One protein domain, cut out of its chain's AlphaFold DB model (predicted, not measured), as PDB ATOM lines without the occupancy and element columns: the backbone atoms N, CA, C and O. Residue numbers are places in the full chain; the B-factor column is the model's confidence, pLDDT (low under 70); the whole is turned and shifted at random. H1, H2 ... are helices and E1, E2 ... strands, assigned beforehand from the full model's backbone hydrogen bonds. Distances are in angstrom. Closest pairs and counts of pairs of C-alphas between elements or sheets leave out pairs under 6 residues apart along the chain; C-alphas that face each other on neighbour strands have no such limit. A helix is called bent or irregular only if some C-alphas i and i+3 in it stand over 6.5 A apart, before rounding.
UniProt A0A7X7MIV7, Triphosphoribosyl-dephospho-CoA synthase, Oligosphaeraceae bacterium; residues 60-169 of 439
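Overview. This is residues 60 to 169 of the 439 residues of the protein "Triphosphoribosyl-dephospho-CoA synthase" of Oligosphaeraceae bacterium (UniProt A0A7X7MIV7). A strongly twisted sheet of five strands runs through the model, with the helix H4 over one face at the E1 and E2 end and the hairpin of E4 and E5 at the other end. Beyond E1, at one end of the longest axis, H1 and H3 form a small helical cluster; H2 lies near H4, and the short H5 sits beside the strands at the sheet's level. The printed part has 110 residues, with five named helices and five named strands in the order H1, H2, H3, E1, H4, E2, E3, H5, E4, E5; the class is mixed, helices and strands. The sheet's order is E1, E2, E3, E4, E5, and it is mixed, with E1 and E2 parallel and the other neighbours antiparallel. The whole is compact, with a radius of gyration of the C-alphas of 14.7 A, and spans 40 by 31 by 25 A.

Along the chain. In the sheet, E1 is residues 102 to 107, 16.2 A long, with C-alpha 102 at (109.506, 124.065, 104.232). E2 is residues 129 to 135, 18.7 A, and E3 is residues 139 to 142, 10.7 A. E4 is residues 152 to 157, 15.7 A, and E5 is residues 161 to 165, 13.4 A, ending with C-alpha 165 at (109.549, 128.193, 78.028). H4 is residues 111 to 123, 19.8 A; it is irregular, but only just, with C-alphas 119 and 122 being 7.0 A apart. H5 is residues 143 to 146, 4.8 A. H3 is residues 83 to 91, 12.2 A, H2 is residues 72 to 77, 8.8 A, and H1 is residues 60 to 63, 5.6 A, beginning with C-alpha 60 at (101.713, 126.846, 111.347).

Arrangement. E1 and E2 are parallel at 20 degrees, with N 104 and O 130 at 2.8 A. E2 and E3 form an antiparallel hairpin at 155 degrees, with N 135 and O 139 at 2.8 A. E3 and E4 are antiparallel at 131 degrees, with N 140 and O 156 at 2.8 A. E4 and E5 form a hairpin at 142 degrees, with N 155 and O 162 at 2.8 A. The pairing of E4 is staggered: it pairs with E5 over residues 152 to 156 and with E3 over 156 to 157. Residues 80 to 81 pair with residues 104 to 105 of E1, antiparallel. H4 is on one face of the sheet, two layers, at a height of 10.6 A; it lies over E2 and only just over E1, with 3 of its C-alphas on E1. It runs along the strands, at 2 degrees to E2 on the local plane, and its closest C-alphas with E2 are those of Leu 114 and Leu 135, 8.0 A apart. E1, H4 and E2 make a strand-helix-strand unit, two parallel neighbour strands with a helix between, with a right-handed crossover. H5 is on the sheet, at the sheet's level with a height of 2.1 A. H3 only grazes the sheet with residues 83 to 86, and touches H1, with the C-alphas of Cys 60 and His 89 closest at 6.1 A. H1 is not on the sheet. Every O i to N i+4 pair is within hydrogen-bond range in H2 and H3, and 7 of 9 in H4; H1 and H5 are too short for such a pair.

Size, cuts and confidence. The C-alphas farthest apart, those of Gly 92 and Cys 167, are 42.1 A apart. The printed part has no cut and no long link. The mean pLDDT of the printed part is 86.6, with residues 67, 158 to 159 and 167 to 168 under 70.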
ATOM      1  N   CYS A  60     100.769 127.921 111.041       94.94
ATOM      2  CA  CYS A  60     101.713 126.846 111.347       94.94
ATOM      3  C   CYS A  60     102.964 127.320 112.112       94.94
ATOM      4  O   CYS A  60     103.889 126.533 112.304       94.94
ATOM      5  N   LEU A  61     103.050 128.597 112.513       91.31
ATOM      6  CA  LEU A  61     104.289 129.166 113.070       91.31
ATOM      7  C   LEU A  61     104.724 128.525 114.387       91.31
ATOM      8  O   LEU A  61     105.924 128.421 114.628       91.31
ATOM      9  N   ALA A  62     103.770 128.092 115.215       90.31
ATOM     10  CA  ALA A  62     104.062 127.417 116.479       90.31
ATOM     11  C   ALA A  62     104.831 126.099 116.271       90.31
ATOM     12  O   ALA A  62     105.632 125.709 117.120       90.31
ATOM     13  N   GLU A  63     104.655 125.475 115.101       91.38
ATOM     14  CA  GLU A  63     105.186 124.148 114.792       91.38
ATOM     15  C   GLU A  63     106.548 124.217 114.096       91.38
ATOM     16  O   GLU A  63     107.195 123.188 113.890       91.38
ATOM     17  N   LEU A  64     107.003 125.419 113.728       86.00
ATOM     18  CA  LEU A  64     108.304 125.611 113.105       86.00
ATOM     19  C   LEU A  64     109.434 125.343 114.109       86.00
ATOM     20  O   LEU A  64     109.417 125.865 115.227       86.00
ATOM     21  N   PRO A  65     110.488 124.609 113.710       80.50
ATOM     22  CA  PRO A  65     111.686 124.496 114.529       80.50
ATOM     23  C   PRO A  65     112.268 125.885 114.822       80.50
ATOM     24  O   PRO A  65     112.418 126.691 113.905       80.50
ATOM     25  N   GLN A  66     112.679 126.150 116.070       72.38
ATOM     26  CA  GLN A  66     113.206 127.462 116.496       72.38
ATOM     27  C   GLN A  66     114.354 127.994 115.613       72.38
ATOM     28  O   GLN A  66     114.524 129.200 115.472       72.38
ATOM     29  N   ALA A  67     115.125 127.105 114.979       68.56
ATOM     30  CA  ALA A  67     116.218 127.459 114.072       68.56
ATOM     31  C   ALA A  67     115.766 127.961 112.678       68.56
ATOM     32  O   ALA A  67     116.607 128.322 111.854       68.56
ATOM     33  N   ARG A  68     114.462 127.964 112.373       76.44
ATOM     34  CA  ARG A  68     113.892 128.335 111.066       76.44
ATOM     35  C   ARG A  68     113.129 129.657 111.158       76.44
ATOM     36  O   ARG A  68     111.905 129.690 111.092       76.44
ATOM     37  N   ALA A  69     113.862 130.763 111.283       77.94
ATOM     38  CA  ALA A  69     113.258 132.091 111.211       77.94
ATOM     39  C   ALA A  69     112.697 132.359 109.802       77.94
ATOM     40  O   ALA A  69     113.408 132.255 108.800       77.94
ATOM     41  N   VAL A  70     111.415 132.715 109.731       85.50
ATOM     42  CA  VAL A  70     110.718 133.097 108.495       85.50
ATOM     43  C   VAL A  70     110.795 134.615 108.341       85.50
ATOM     44  O   VAL A  70     110.582 135.347 109.304       85.50
ATOM     45  N   SER A  71     111.101 135.108 107.139       86.81
ATOM     46  CA  SER A  71     111.178 136.553 106.893       86.81
ATOM     47  C   SER A  71     109.800 137.221 106.984       86.81
ATOM     48  O   SER A  71     108.797 136.649 106.555       86.81
ATOM     49  N   GLU A  72     109.746 138.473 107.451       88.94
ATOM     50  CA  GLU A  72     108.503 139.265 107.480       88.94
ATOM     51  C   GLU A  72     107.844 139.363 106.097       88.94
ATOM     52  O   GLU A  72     106.624 139.316 105.977       88.94
ATOM     53  N   LYS A  73     108.649 139.421 105.027       89.38
ATOM     54  CA  LYS A  73     108.148 139.439 103.646       89.38
ATOM     55  C   LYS A  73     107.444 138.134 103.265       89.38
ATOM     56  O   LYS A  73     106.417 138.175 102.594       89.38
ATOM     57  N   LEU A  74     107.974 136.983 103.687       89.38
ATOM     58  CA  LEU A  74     107.334 135.689 103.444       89.38
ATOM     59  C   LEU A  74     106.056 135.544 104.284       89.38
ATOM     60  O   LEU A  74     105.046 135.055 103.780       89.38
ATOM     61  N   LEU A  75     106.067 136.046 105.523       91.06
ATOM     62  CA  LEU A  75     104.873 136.125 106.368       91.06
ATOM     63  C   LEU A  75     103.797 137.035 105.771       91.06
ATOM     64  O   LEU A  75     102.620 136.705 105.879       91.06
ATOM     65  N   ALA A  76     104.177 138.134 105.115       91.88
ATOM     66  CA  ALA A  76     103.246 139.035 104.439       91.88
ATOM     67  C   ALA A  76     102.583 138.390 103.208       91.88
ATOM     68  O   ALA A  76     101.406 138.629 102.957       91.88
ATOM     69  N   ILE A  77     103.309 137.543 102.464       92.06
ATOM     70  CA  ILE A  77     102.726 136.726 101.381       92.06
ATOM     71  C   ILE A  77     101.764 135.673 101.947       92.06
ATOM     72  O   ILE A  77     100.764 135.348 101.308       92.06
ATOM     73  N   ASN A  78     102.071 135.143 103.134       94.62
ATOM     74  CA  ASN A  78     101.316 134.096 103.823       94.62
ATOM     75  C   ASN A  78     100.956 132.900 102.906       94.62
ATOM     76  O   ASN A  78      99.771 132.635 102.639       94.62
ATOM     77  N   PRO A  79     101.972 132.197 102.366       96.00
ATOM     78  CA  PRO A  79     101.760 131.064 101.470       96.00
ATOM     79  C   PRO A  79     100.974 129.937 102.146       96.00
ATOM     80  O   PRO A  79     100.918 129.830 103.372       96.00
ATOM     81  N   GLU A  80     100.377 129.082 101.324       97.38
ATOM     82  CA  GLU A  80      99.841 127.801 101.775       97.38
ATOM     83  C   GLU A  80     101.002 126.853 102.104       97.38
ATOM     84  O   GLU A  80     102.037 126.874 101.439       97.38
ATOM     85  N   VAL A  81     100.836 126.018 103.120       96.00
ATOM     86  CA  VAL A  81     101.828 125.038 103.564       96.00
ATOM     87  C   VAL A  81     101.357 123.652 103.153       96.00
ATOM     88  O   VAL A  81     100.196 123.293 103.356       96.00
ATOM     89  N   PHE A  82     102.259 122.848 102.598       93.62
ATOM     90  CA  PHE A  82     102.043 121.416 102.401       93.62
ATOM     91  C   PHE A  82     103.202 120.622 103.019       93.62
ATOM     92  O   PHE A  82     103.965 121.150 103.824       93.62
ATOM     93  N   GLY A  83     103.283 119.322 102.734       92.56
ATOM     94  CA  GLY A  83     104.377 118.491 103.238       92.56
ATOM     95  C   GLY A  83     104.400 118.368 104.765       92.56
ATOM     96  O   GLY A  83     103.357 118.410 105.419       92.56
ATOM     97  N   SER A  84     105.588 118.148 105.331       93.31
ATOM     98  CA  SER A  84     105.763 117.755 106.740       93.31
ATOM     99  C   SER A  84     105.197 118.762 107.743       93.31
ATOM    100  O   SER A  84     104.543 118.347 108.697       93.31
ATOM    101  N   LEU A  85     105.379 120.070 107.520       94.75
ATOM    102  CA  LEU A  85     104.840 121.089 108.429       94.75
ATOM    103  C   LEU A  85     103.305 121.071 108.442       94.75
ATOM    104  O   LEU A  85     102.705 121.090 109.515       94.75
ATOM    105  N   ALA A  86     102.669 120.975 107.271       95.06
ATOM    106  CA  ALA A  86     101.212 120.890 107.194       95.06
ATOM    107  C   ALA A  86     100.685 119.634 107.895       95.06
ATOM    108  O   ALA A  86      99.690 119.705 108.611       95.06
ATOM    109  N   TRP A  87     101.351 118.486 107.732       94.94
ATOM    110  CA  TRP A  87     100.938 117.254 108.406       94.94
ATOM    111  C   TRP A  87     101.075 117.333 109.919       94.94
ATOM    112  O   TRP A  87     100.157 116.910 110.619       94.94
ATOM    113  N   GLN A  88     102.165 117.911 110.423       95.31
ATOM    114  CA  GLN A  88     102.342 118.122 111.857       95.31
ATOM    115  C   GLN A  88     101.249 119.026 112.426       95.31
ATOM    116  O   GLN A  88     100.609 118.659 113.405       95.31
ATOM    117  N   HIS A  89     100.959 120.142 111.758       95.56
ATOM    118  CA  HIS A  89      99.896 121.053 112.173       95.56
ATOM    119  C   HIS A  89      98.503 120.392 112.146       95.56
ATOM    120  O   HIS A  89      97.728 120.517 113.088       95.56
ATOM    121  N   LEU A  90      98.184 119.641 111.085       93.88
ATOM    122  CA  LEU A  90      96.857 119.041 110.900       93.88
ATOM    123  C   LEU A  90      96.599 117.807 111.776       93.88
ATOM    124  O   LEU A  90      95.439 117.455 111.991       93.88
ATOM    125  N   THR A  91      97.646 117.114 112.224       94.12
ATOM    126  CA  THR A  91      97.514 115.845 112.967       94.12
ATOM    127  C   THR A  91      98.013 115.921 114.407       94.12
ATOM    128  O   THR A  91      97.664 115.057 115.209       94.12
ATOM    129  N   GLY A  92      98.842 116.914 114.742       94.00
ATOM    130  CA  GLY A  92      99.562 116.995 116.014       94.00
ATOM    131  C   GLY A  92     100.677 115.952 116.173       94.00
ATOM    132  O   GLY A  92     101.254 115.838 117.252       94.00
ATOM    133  N   LEU A  93     100.973 115.164 115.134       94.56
ATOM    134  CA  LEU A  93     102.015 114.136 115.155       94.56
ATOM    135  C   LEU A  93     103.353 114.699 114.670       94.56
ATOM    136  O   LEU A  93     103.399 115.647 113.892       94.56
ATOM    137  N   GLU A  94     104.452 114.079 115.083       94.56
ATOM    138  CA  GLU A  94     105.798 114.532 114.729       94.56
ATOM    139  C   GLU A  94     106.165 114.158 113.277       94.56
ATOM    140  O   GLU A  94     106.295 112.978 112.925       94.56
ATOM    141  N   TYR A  95     106.343 115.178 112.432       94.44
ATOM    142  CA  TYR A  95     106.795 115.045 111.038       94.44
ATOM    143  C   TYR A  95     108.090 115.805 110.752       94.44
ATOM    144  O   TYR A  95     108.808 115.457 109.812       94.44
ATOM    145  N   LEU A  96     108.374 116.858 111.517       92.12
ATOM    146  CA  LEU A  96     109.533 117.713 111.304       92.12
ATOM    147  C   LEU A  96     110.759 117.192 112.055       92.12
ATOM    148  O   LEU A  96     110.675 116.750 113.192       92.12
ATOM    149  N   HIS A  97     111.923 117.323 111.429       88.00
ATOM    150  CA  HIS A  97     113.231 117.159 112.057       88.00
ATOM    151  C   HIS A  97     114.123 118.359 111.700       88.00
ATOM    152  O   HIS A  97     113.786 119.173 110.842       88.00
ATOM    153  N   ALA A  98     115.300 118.476 112.322       83.38
ATOM    154  CA  ALA A  98     116.182 119.642 112.155       83.38
ATOM    155  C   ALA A  98     116.585 119.943 110.692       83.38
ATOM    156  O   ALA A  98     116.909 121.079 110.352       83.38
ATOM    157  N   GLY A  99     116.563 118.925 109.828       84.38
ATOM    158  CA  GLY A  99     116.909 119.025 108.410       84.38
ATOM    159  C   GLY A  99     115.721 119.220 107.471       84.38
ATOM    160  O   GLY A  99     115.951 119.336 106.272       84.38
ATOM    161  N   SER A 100     114.482 119.242 107.973       88.88
ATOM    162  CA  SER A 100     113.296 119.372 107.122       88.88
ATOM    163  C   SER A 100     113.303 120.695 106.362       88.88
ATOM    164  O   SER A 100     113.692 121.745 106.894       88.88
ATOM    165  N   ASP A 101     112.891 120.619 105.104       90.81
ATOM    166  CA  ASP A 101     112.521 121.752 104.278       90.81
ATOM    167  C   ASP A 101     111.105 122.235 104.610       90.81
ATOM    168  O   ASP A 101     110.346 121.617 105.362       90.81
ATOM    169  N   LEU A 102     110.793 123.416 104.092       91.62
ATOM    170  CA  LEU A 102     109.506 124.065 104.232       91.62
ATOM    171  C   LEU A 102     108.821 124.095 102.865       91.62
ATOM    172  O   LEU A 102     109.152 124.928 102.022       91.62
ATOM    173  N   ASP A 103     107.883 123.176 102.673       94.88
ATOM    174  CA  ASP A 103     107.065 123.032 101.471       94.88
ATOM    175  C   ASP A 103     105.955 124.095 101.429       94.88
ATOM    176  O   ASP A 103     104.982 124.049 102.192       94.88
ATOM    177  N   LEU A 104     106.094 125.066 100.528       96.12
ATOM    178  CA  LEU A 104     105.223 126.234 100.431       96.12
ATOM    179  C   LEU A 104     104.609 126.368  99.041       96.12
ATOM    180  O   LEU A 104     105.281 126.215  98.025       96.12
ATOM    181  N   LEU A 105     103.330 126.722  98.995       95.69
ATOM    182  CA  LEU A 105     102.567 126.939  97.776       95.69
ATOM    183  C   LEU A 105     102.073 128.388  97.717       95.69
ATOM    184  O   LEU A 105     101.336 128.853  98.590       95.69
ATOM    185  N   ILE A 106     102.448 129.104  96.658       96.31
ATOM    186  CA  ILE A 106     101.945 130.454  96.379       96.31
ATOM    187  C   ILE A 106     101.018 130.384  95.170       96.31
ATOM    188  O   ILE A 106     101.419 129.935  94.099       96.31
ATOM    189  N   ARG A 107      99.772 130.840  95.331       93.56
ATOM    190  CA  ARG A 107      98.795 130.922  94.238       93.56
ATOM    191  C   ARG A 107      98.809 132.314  93.629       93.56
ATOM    192  O   ARG A 107      98.632 133.292  94.349       93.56
ATOM    193  N   VAL A 108      98.957 132.382  92.313       89.00
ATOM    194  CA  VAL A 108      98.830 133.616  91.531       89.00
ATOM    195  C   VAL A 108      97.594 133.537  90.644       89.00
ATOM    196  O   VAL A 108      97.293 132.495  90.061       89.00
ATOM    197  N   ARG A 109      96.848 134.637  90.552       82.56
ATOM    198  CA  ARG A 109      95.538 134.675  89.879       82.56
ATOM    199  C   ARG A 109      95.613 135.132  88.429       82.56
ATOM    200  O   ARG A 109      94.655 134.947  87.689       82.56
ATOM    201  N   ASN A 110      96.715 135.758  88.031       71.69
ATOM    202  CA  ASN A 110      96.915 136.295  86.689       71.69
ATOM    203  C   ASN A 110      98.420 136.509  86.403       71.69
ATOM    204  O   ASN A 110      99.229 136.485  87.339       71.69
ATOM    205  N   PRO A 111      98.803 136.753  85.134       75.62
ATOM    206  CA  PRO A 111     100.192 137.020  84.760       75.62
ATOM    207  C   PRO A 111     100.839 138.200  85.501       75.62
ATOM    208  O   PRO A 111     102.022 138.145  85.830       75.62
ATOM    209  N   GLY A 112     100.081 139.258  85.805       74.50
ATOM    210  CA  GLY A 112     100.605 140.433  86.507       74.50
ATOM    211  C   GLY A 112     101.059 140.115  87.935       74.50
ATOM    212  O   GLY A 112     102.136 140.538  88.359       74.50
ATOM    213  N   GLU A 113     100.281 139.310  88.662       84.69
ATOM    214  CA  GLU A 113     100.661 138.805  89.988       84.69
ATOM    215  C   GLU A 113     101.893 137.911  89.927       84.69
ATOM    216  O   GLU A 113     102.769 138.014  90.785       84.69
ATOM    217  N   LEU A 114     101.991 137.072  88.894       88.00
ATOM    218  CA  LEU A 114     103.162 136.237  88.677       88.00
ATOM    219  C   LEU A 114     104.421 137.080  88.462       88.00
ATOM    220  O   LEU A 114     105.413 136.863  89.147       88.00
ATOM    221  N   GLN A 115     104.380 138.090  87.592       84.00
ATOM    222  CA  GLN A 115     105.513 138.999  87.387       84.00
ATOM    223  C   GLN A 115     105.927 139.727  88.671       84.00
ATOM    224  O   GLN A 115     107.117 139.850  88.973       84.00
ATOM    225  N   ALA A 116     104.956 140.242  89.430       85.12
ATOM    226  CA  ALA A 116     105.226 140.909  90.699       85.12
ATOM    227  C   ALA A 116     105.896 139.952  91.697       85.12
ATOM    228  O   ALA A 116     106.904 140.309  92.308       85.12
ATOM    229  N   LEU A 117     105.385 138.722  91.795       91.38
ATOM    230  CA  LEU A 117     105.937 137.682  92.651       91.38
ATOM    231  C   LEU A 117     107.360 137.295  92.232       91.38
ATOM    232  O   LEU A 117     108.257 137.309  93.069       91.38
ATOM    233  N   LEU A 118     107.597 137.005  90.950       90.19
ATOM    234  CA  LEU A 118     108.911 136.600  90.434       90.19
ATOM    235  C   LEU A 118     109.990 137.666  90.679       90.19
ATOM    236  O   LEU A 118     111.130 137.316  90.973       90.19
ATOM    237  N   ARG A 119     109.638 138.960  90.621       86.88
ATOM    238  CA  ARG A 119     110.555 140.062  90.974       86.88
ATOM    239  C   ARG A 119     110.868 140.124  92.468       86.88
ATOM    240  O   ARG A 119     111.972 140.509  92.843       86.88
ATOM    241  N   ALA A 120     109.912 139.766  93.318       89.12
ATOM    242  CA  ALA A 120     110.062 139.826  94.768       89.12
ATOM    243  C   ALA A 120     110.752 138.579  95.353       89.12
ATOM    244  O   ALA A 120     111.498 138.691  96.326       89.12
ATOM    245  N   LEU A 121     110.529 137.400  94.758       89.56
ATOM    246  CA  LEU A 121     110.954 136.100  95.284       89.56
ATOM    247  C   LEU A 121     112.456 135.962  95.583       89.56
ATOM    248  O   LEU A 121     112.763 135.399  96.634       89.56
ATOM    249  N   PRO A 122     113.404 136.490  94.781       87.44
ATOM    250  CA  PRO A 122     114.828 136.429  95.119       87.44
ATOM    251  C   PRO A 122     115.167 137.059  96.477       87.44
ATOM    252  O   PRO A 122     116.088 136.614  97.151       87.44
ATOM    253  N   GLY A 123     114.405 138.071  96.906       81.81
ATOM    254  CA  GLY A 123     114.567 138.730  98.204       81.81
ATOM    255  C   GLY A 123     113.721 138.135  99.335       81.81
ATOM    256  O   GLY A 123     113.643 138.745 100.402       81.81
ATOM    257  N   ILE A 124     113.034 137.013  99.089       83.94
ATOM    258  CA  ILE A 124     112.083 136.381 100.019       83.94
ATOM    259  C   ILE A 124     112.392 134.892 100.228       83.94
ATOM    260  O   ILE A 124     112.233 134.386 101.339       83.94
ATOM    261  N   ALA A 125     112.822 134.190  99.179       80.31
ATOM    262  CA  ALA A 125     113.082 132.759  99.203       80.31
ATOM    263  C   ALA A 125     114.320 132.433 100.053       80.31
ATOM    264  O   ALA A 125     115.426 132.887  99.763       80.31
ATOM    265  N   ALA A 126     114.132 131.608 101.084       81.88
ATOM    266  CA  ALA A 126     115.224 131.053 101.873       81.88
ATOM    267  C   ALA A 126     115.650 129.678 101.319       81.88
ATOM    268  O   ALA A 126     114.807 128.962 100.778       81.88
ATOM    269  N   PRO A 127     116.916 129.245 101.495       83.38
ATOM    270  CA  PRO A 127     117.405 127.965 100.959       83.38
ATOM    271  C   PRO A 127     116.613 126.731 101.417       83.38
ATOM    272  O   PRO A 127     116.524 125.736 100.696       83.38
ATOM    273  N   PHE A 128     116.040 126.804 102.619       85.38
ATOM    274  CA  PHE A 128     115.248 125.734 103.217       85.38
ATOM    275  C   PHE A 128     113.772 125.750 102.816       85.38
ATOM    276  O   PHE A 128     113.054 124.835 103.201       85.38
ATOM    277  N   CYS A 129     113.311 126.757 102.072       89.81
ATOM    278  CA  CYS A 129     111.961 126.779 101.524       89.81
ATOM    279  C   CYS A 129     111.961 126.106 100.150       89.81
ATOM    280  O   CYS A 129     112.696 126.533  99.256       89.81
ATOM    281  N   ASP A 130     111.115 125.096  99.967       92.44
ATOM    282  CA  ASP A 130     110.749 124.615  98.639       92.44
ATOM    283  C   ASP A 130     109.436 125.283  98.229       92.44
ATOM    284  O   ASP A 130     108.386 125.079  98.835       92.44
ATOM    285  N   LEU A 131     109.527 126.177  97.247       94.88
ATOM    286  CA  LEU A 131     108.419 127.014  96.809       94.88
ATOM    287  C   LEU A 131     107.860 126.465  95.503       94.88
ATOM    288  O   LEU A 131     108.548 126.443  94.480       94.88
ATOM    289  N   GLU A 132     106.588 126.100  95.520       95.88
ATOM    290  CA  GLU A 132     105.813 125.776  94.333       95.88
ATOM    291  C   GLU A 132     104.894 126.969  94.003       95.88
ATOM    292  O   GLU A 132     104.212 127.524  94.871       95.88
ATOM    293  N   ILE A 133     104.878 127.392  92.739       95.69
ATOM    294  CA  ILE A 133     104.036 128.499  92.265       95.69
ATOM    295  C   ILE A 133     102.871 127.907  91.482       95.69
ATOM    296  O   ILE A 133     103.076 127.287  90.442       95.69
ATOM    297  N   MET A 134     101.647 128.099  91.973       93.62
ATOM    298  CA  MET A 134     100.410 127.656  91.329       93.62
ATOM    299  C   MET A 134      99.819 128.769  90.467       93.62
ATOM    300  O   MET A 134      99.455 129.835  90.962       93.62
ATOM    301  N   LEU A 135      99.686 128.476  89.181       87.19
ATOM    302  CA  LEU A 135      99.154 129.346  88.143       87.19
ATOM    303  C   LEU A 135      97.621 129.282  88.077       87.19
ATOM    304  O   LEU A 135      97.003 128.296  88.484       87.19
ATOM    305  N   TRP A 136      97.014 130.301  87.468       80.25
ATOM    306  CA  TRP A 136      95.557 130.491  87.335       80.25
ATOM    307  C   TRP A 136      94.819 129.408  86.531       80.25
ATOM    308  O   TRP A 136      93.596 129.348  86.561       80.25
ATOM    309  N   HIS A 137      95.543 128.530  85.841       70.56
ATOM    310  CA  HIS A 137      95.002 127.415  85.058       70.56
ATOM    311  C   HIS A 137      95.327 126.039  85.674       70.56
ATOM    312  O   HIS A 137      95.522 125.070  84.940       70.56
ATOM    313  N   ASN A 138      95.472 125.951  87.003       74.81
ATOM    314  CA  ASN A 138      95.794 124.710  87.734       74.81
ATOM    315  C   ASN A 138      97.051 124.000  87.209       74.81
ATOM    316  O   ASN A 138      97.077 122.791  86.972       74.81
ATOM    317  N   ARG A 139      98.112 124.775  86.985       85.81
ATOM    318  CA  ARG A 139      99.442 124.215  86.737       85.81
ATOM    319  C   ARG A 139     100.428 124.848  87.691       85.81
ATOM    320  O   ARG A 139     100.210 125.972  88.129       85.81
ATOM    321  N   SER A 140     101.515 124.158  87.968       91.88
ATOM    322  CA  SER A 140     102.526 124.644  88.885       91.88
ATOM    323  C   SER A 140     103.938 124.354  88.407       91.88
ATOM    324  O   SER A 140     104.159 123.467  87.580       91.88
ATOM    325  N   PHE A 141     104.889 125.126  88.915       94.38
ATOM    326  CA  PHE A 141     106.315 124.890  88.722       94.38
ATOM    327  C   PHE A 141     107.075 125.185  90.017       94.38
ATOM    328  O   PHE A 141     106.601 125.942  90.870       94.38
ATOM    329  N   SER A 142     108.264 124.596  90.154       95.06
ATOM    330  CA  SER A 142     109.146 124.855  91.293       95.06
ATOM    331  C   SER A 142     109.925 126.153  91.086       95.06
ATOM    332  O   SER A 142     110.521 126.382  90.032       95.06
ATOM    333  N   TRP A 143     110.000 126.984  92.123       94.25
ATOM    334  CA  TRP A 143     110.853 128.172  92.141       94.25
ATOM    335  C   TRP A 143     112.335 127.835  91.920       94.25
ATOM    336  O   TRP A 143     113.046 128.575  91.245       94.25
ATOM    337  N   ARG A 144     112.815 126.696  92.436       91.12
ATOM    338  CA  ARG A 144     114.206 126.262  92.219       91.12
ATOM    339  C   ARG A 144     114.496 126.047  90.739       91.12
ATOM    340  O   ARG A 144     115.560 126.416  90.256       91.12
ATOM    341  N   GLU A 145     113.525 125.501  90.019       90.94
ATOM    342  CA  GLU A 145     113.621 125.304  88.579       90.94
ATOM    343  C   GLU A 145     113.528 126.621  87.800       90.94
ATOM    344  O   GLU A 145     114.212 126.813  86.797       90.94
ATOM    345  N   TRP A 146     112.752 127.583  88.299       91.81
ATOM    346  CA  TRP A 146     112.751 128.937  87.751       91.81
ATOM    347  C   TRP A 146     114.132 129.603  87.817       91.81
ATOM    348  O   TRP A 146     114.537 130.283  86.877       91.81
ATOM    349  N   MET A 147     114.879 129.368  88.896       90.62
ATOM    350  CA  MET A 147     116.190 129.979  89.139       90.62
ATOM    351  C   MET A 147     117.336 129.398  88.299       90.62
ATOM    352  O   MET A 147     118.432 129.959  88.291       90.62
ATOM    353  N   THR A 148     117.125 128.289  87.591       88.00
ATOM    354  CA  THR A 148     118.157 127.711  86.717       88.00
ATOM    355  C   THR A 148     118.442 128.609  85.505       88.00
ATOM    356  O   THR A 148     117.619 129.430  85.105       88.00
ATOM    357  N   ALA A 149     119.578 128.408  84.836       84.62
ATOM    358  CA  ALA A 149     119.900 129.122  83.596       84.62
ATOM    359  C   ALA A 149     119.132 128.605  82.354       84.62
ATOM    360  O   ALA A 149     119.337 129.106  81.253       84.62
ATOM    361  N   THR A 150     118.268 127.591  82.493       83.31
ATOM    362  CA  THR A 150     117.541 127.012  81.353       83.31
ATOM    363  C   THR A 150     116.438 127.948  80.862       83.31
ATOM    364  O   THR A 150     115.772 128.618  81.653       83.31
ATOM    365  N   SER A 151     116.212 127.966  79.546       78.81
ATOM    366  CA  SER A 151     115.154 128.762  78.903       78.81
ATOM    367  C   SER A 151     113.749 128.172  79.077       78.81
ATOM    368  O   SER A 151     112.759 128.867  78.847       78.81
ATOM    369  N   ALA A 152     113.647 126.917  79.520       80.75
ATOM    370  CA  ALA A 152     112.403 126.223  79.832       80.75
ATOM    371  C   ALA A 152     112.438 125.604  81.237       80.75
ATOM    372  O   ALA A 152     113.516 125.349  81.782       80.75
ATOM    373  N   ILE A 153     111.251 125.368  81.797       89.25
ATOM    374  CA  ILE A 153     111.012 124.733  83.099       89.25
ATOM    375  C   ILE A 153     109.989 123.613  82.970       89.25
ATOM    376  O   ILE A 153     109.099 123.666  82.126       89.25
ATOM    377  N   LEU A 154     110.072 122.624  83.840       88.56
ATOM    378  CA  LEU A 154     109.079 121.592  84.026       88.56
ATOM    379  C   LEU A 154     107.838 122.177  84.707       88.56
ATOM    380  O   LEU A 154     107.867 122.691  85.825       88.56
ATOM    381  N   VAL A 155     106.710 122.063  84.023       84.44
ATOM    382  CA  VAL A 155     105.396 122.443  84.525       84.44
ATOM    383  C   VAL A 155     104.592 121.184  84.802       84.44
ATOM    384  O   VAL A 155     104.516 120.265  83.983       84.44
ATOM    385  N   LYS A 156     103.971 121.151  85.978       85.50
ATOM    386  CA  LYS A 156     103.074 120.091  86.428       85.50
ATOM    387  C   LYS A 156     101.637 120.568  86.268       85.50
ATOM    388  O   LYS A 156     101.297 121.683  86.642       85.50
ATOM    389  N   SER A 157     100.786 119.709  85.739       79.12
ATOM    390  CA  SER A 157      99.329 119.855  85.779       79.12
ATOM    391  C   SER A 157      98.723 118.641  86.475       79.12
ATOM    392  O   SER A 157      99.436 117.684  86.804       79.12
ATOM    393  N   ASP A 158      97.403 118.639  86.632       68.00
ATOM    394  CA  ASP A 158      96.677 117.498  87.197       68.00
ATOM    395  C   ASP A 158      96.886 116.198  86.400       68.00
ATOM    396  O   ASP A 158      96.823 115.113  86.974       68.00
ATOM    397  N   GLN A 159      97.168 116.304  85.094       65.88
ATOM    398  CA  GLN A 159      97.207 115.166  84.163       65.88
ATOM    399  C   GLN A 159      98.599 114.865  83.595       65.88
ATOM    400  O   GLN A 159      98.894 113.727  83.248       65.88
ATOM    401  N   GLN A 160      99.466 115.871  83.480       73.62
ATOM    402  CA  GLN A 160     100.730 115.743  82.751       73.62
ATOM    403  C   GLN A 160     101.853 116.599  83.329       73.62
ATOM    404  O   GLN A 160     101.621 117.553  84.077       73.62
ATOM    405  N   VAL A 161     103.074 116.248  82.926       76.44
ATOM    406  CA  VAL A 161     104.307 116.994  83.165       76.44
ATOM    407  C   VAL A 161     104.928 117.307  81.811       76.44
ATOM    408  O   VAL A 161     105.048 116.408  80.983       76.44
ATOM    409  N   PHE A 162     105.312 118.556  81.577       77.75
ATOM    410  CA  PHE A 162     105.883 118.988  80.301       77.75
ATOM    411  C   PHE A 162     106.833 120.171  80.500       77.75
ATOM    412  O   PHE A 162     106.781 120.835  81.530       77.75
ATOM    413  N   LEU A 163     107.698 120.439  79.520       76.06
ATOM    414  CA  LEU A 163     108.563 121.619  79.529       76.06
ATOM    415  C   LEU A 163     107.814 122.834  78.969       76.06
ATOM    416  O   LEU A 163     107.177 122.747  77.920       76.06
ATOM    417  N   LEU A 164     107.915 123.972  79.651       70.19
ATOM    418  CA  LEU A 164     107.359 125.257  79.244       70.19
ATOM    419  C   LEU A 164     108.473 126.316  79.201       70.19
ATOM    420  O   LEU A 164     109.172 126.496  80.200       70.19
ATOM    421  N   PRO A 165     108.649 127.044  78.085       76.25
ATOM    422  CA  PRO A 165     109.549 128.193  78.028       76.25
ATOM    423  C   PRO A 165     109.212 129.252  79.088       76.25
ATOM    424  O   PRO A 165     108.053 129.656  79.211       76.25
ATOM    425  N   LYS A 166     110.218 129.742  79.826       79.81
ATOM    426  CA  LYS A 166     110.045 130.738  80.905       79.81
ATOM    427  C   LYS A 166     109.382 132.027  80.414       79.81
ATOM    428  O   LYS A 166     108.542 132.578  81.120       79.81
ATOM    429  N   CYS A 167     109.690 132.449  79.186       65.19
ATOM    430  CA  CYS A 167     109.110 133.646  78.568       65.19
ATOM    431  C   CYS A 167     107.574 133.610  78.485       65.19
ATOM    432  O   CYS A 167     106.933 134.650  78.559       65.19
ATOM    433  N   LEU A 168     106.956 132.424  78.420       64.00
ATOM    434  CA  LEU A 168     105.494 132.300  78.394       64.00
ATOM    435  C   LEU A 168     104.837 132.604  79.750       64.00
ATOM    436  O   LEU A 168     103.635 132.848  79.800       64.00
ATOM    437  N   LEU A 169     105.600 132.569  80.847       72.62
ATOM    438  CA  LEU A 169     105.109 132.805  82.206       72.62
ATOM    439  C   LEU A 169     105.402 134.216  82.709       72.62
ATOM    440  O   LEU A 169     104.633 134.756  83.497       72.62
TER     441      LEU A 169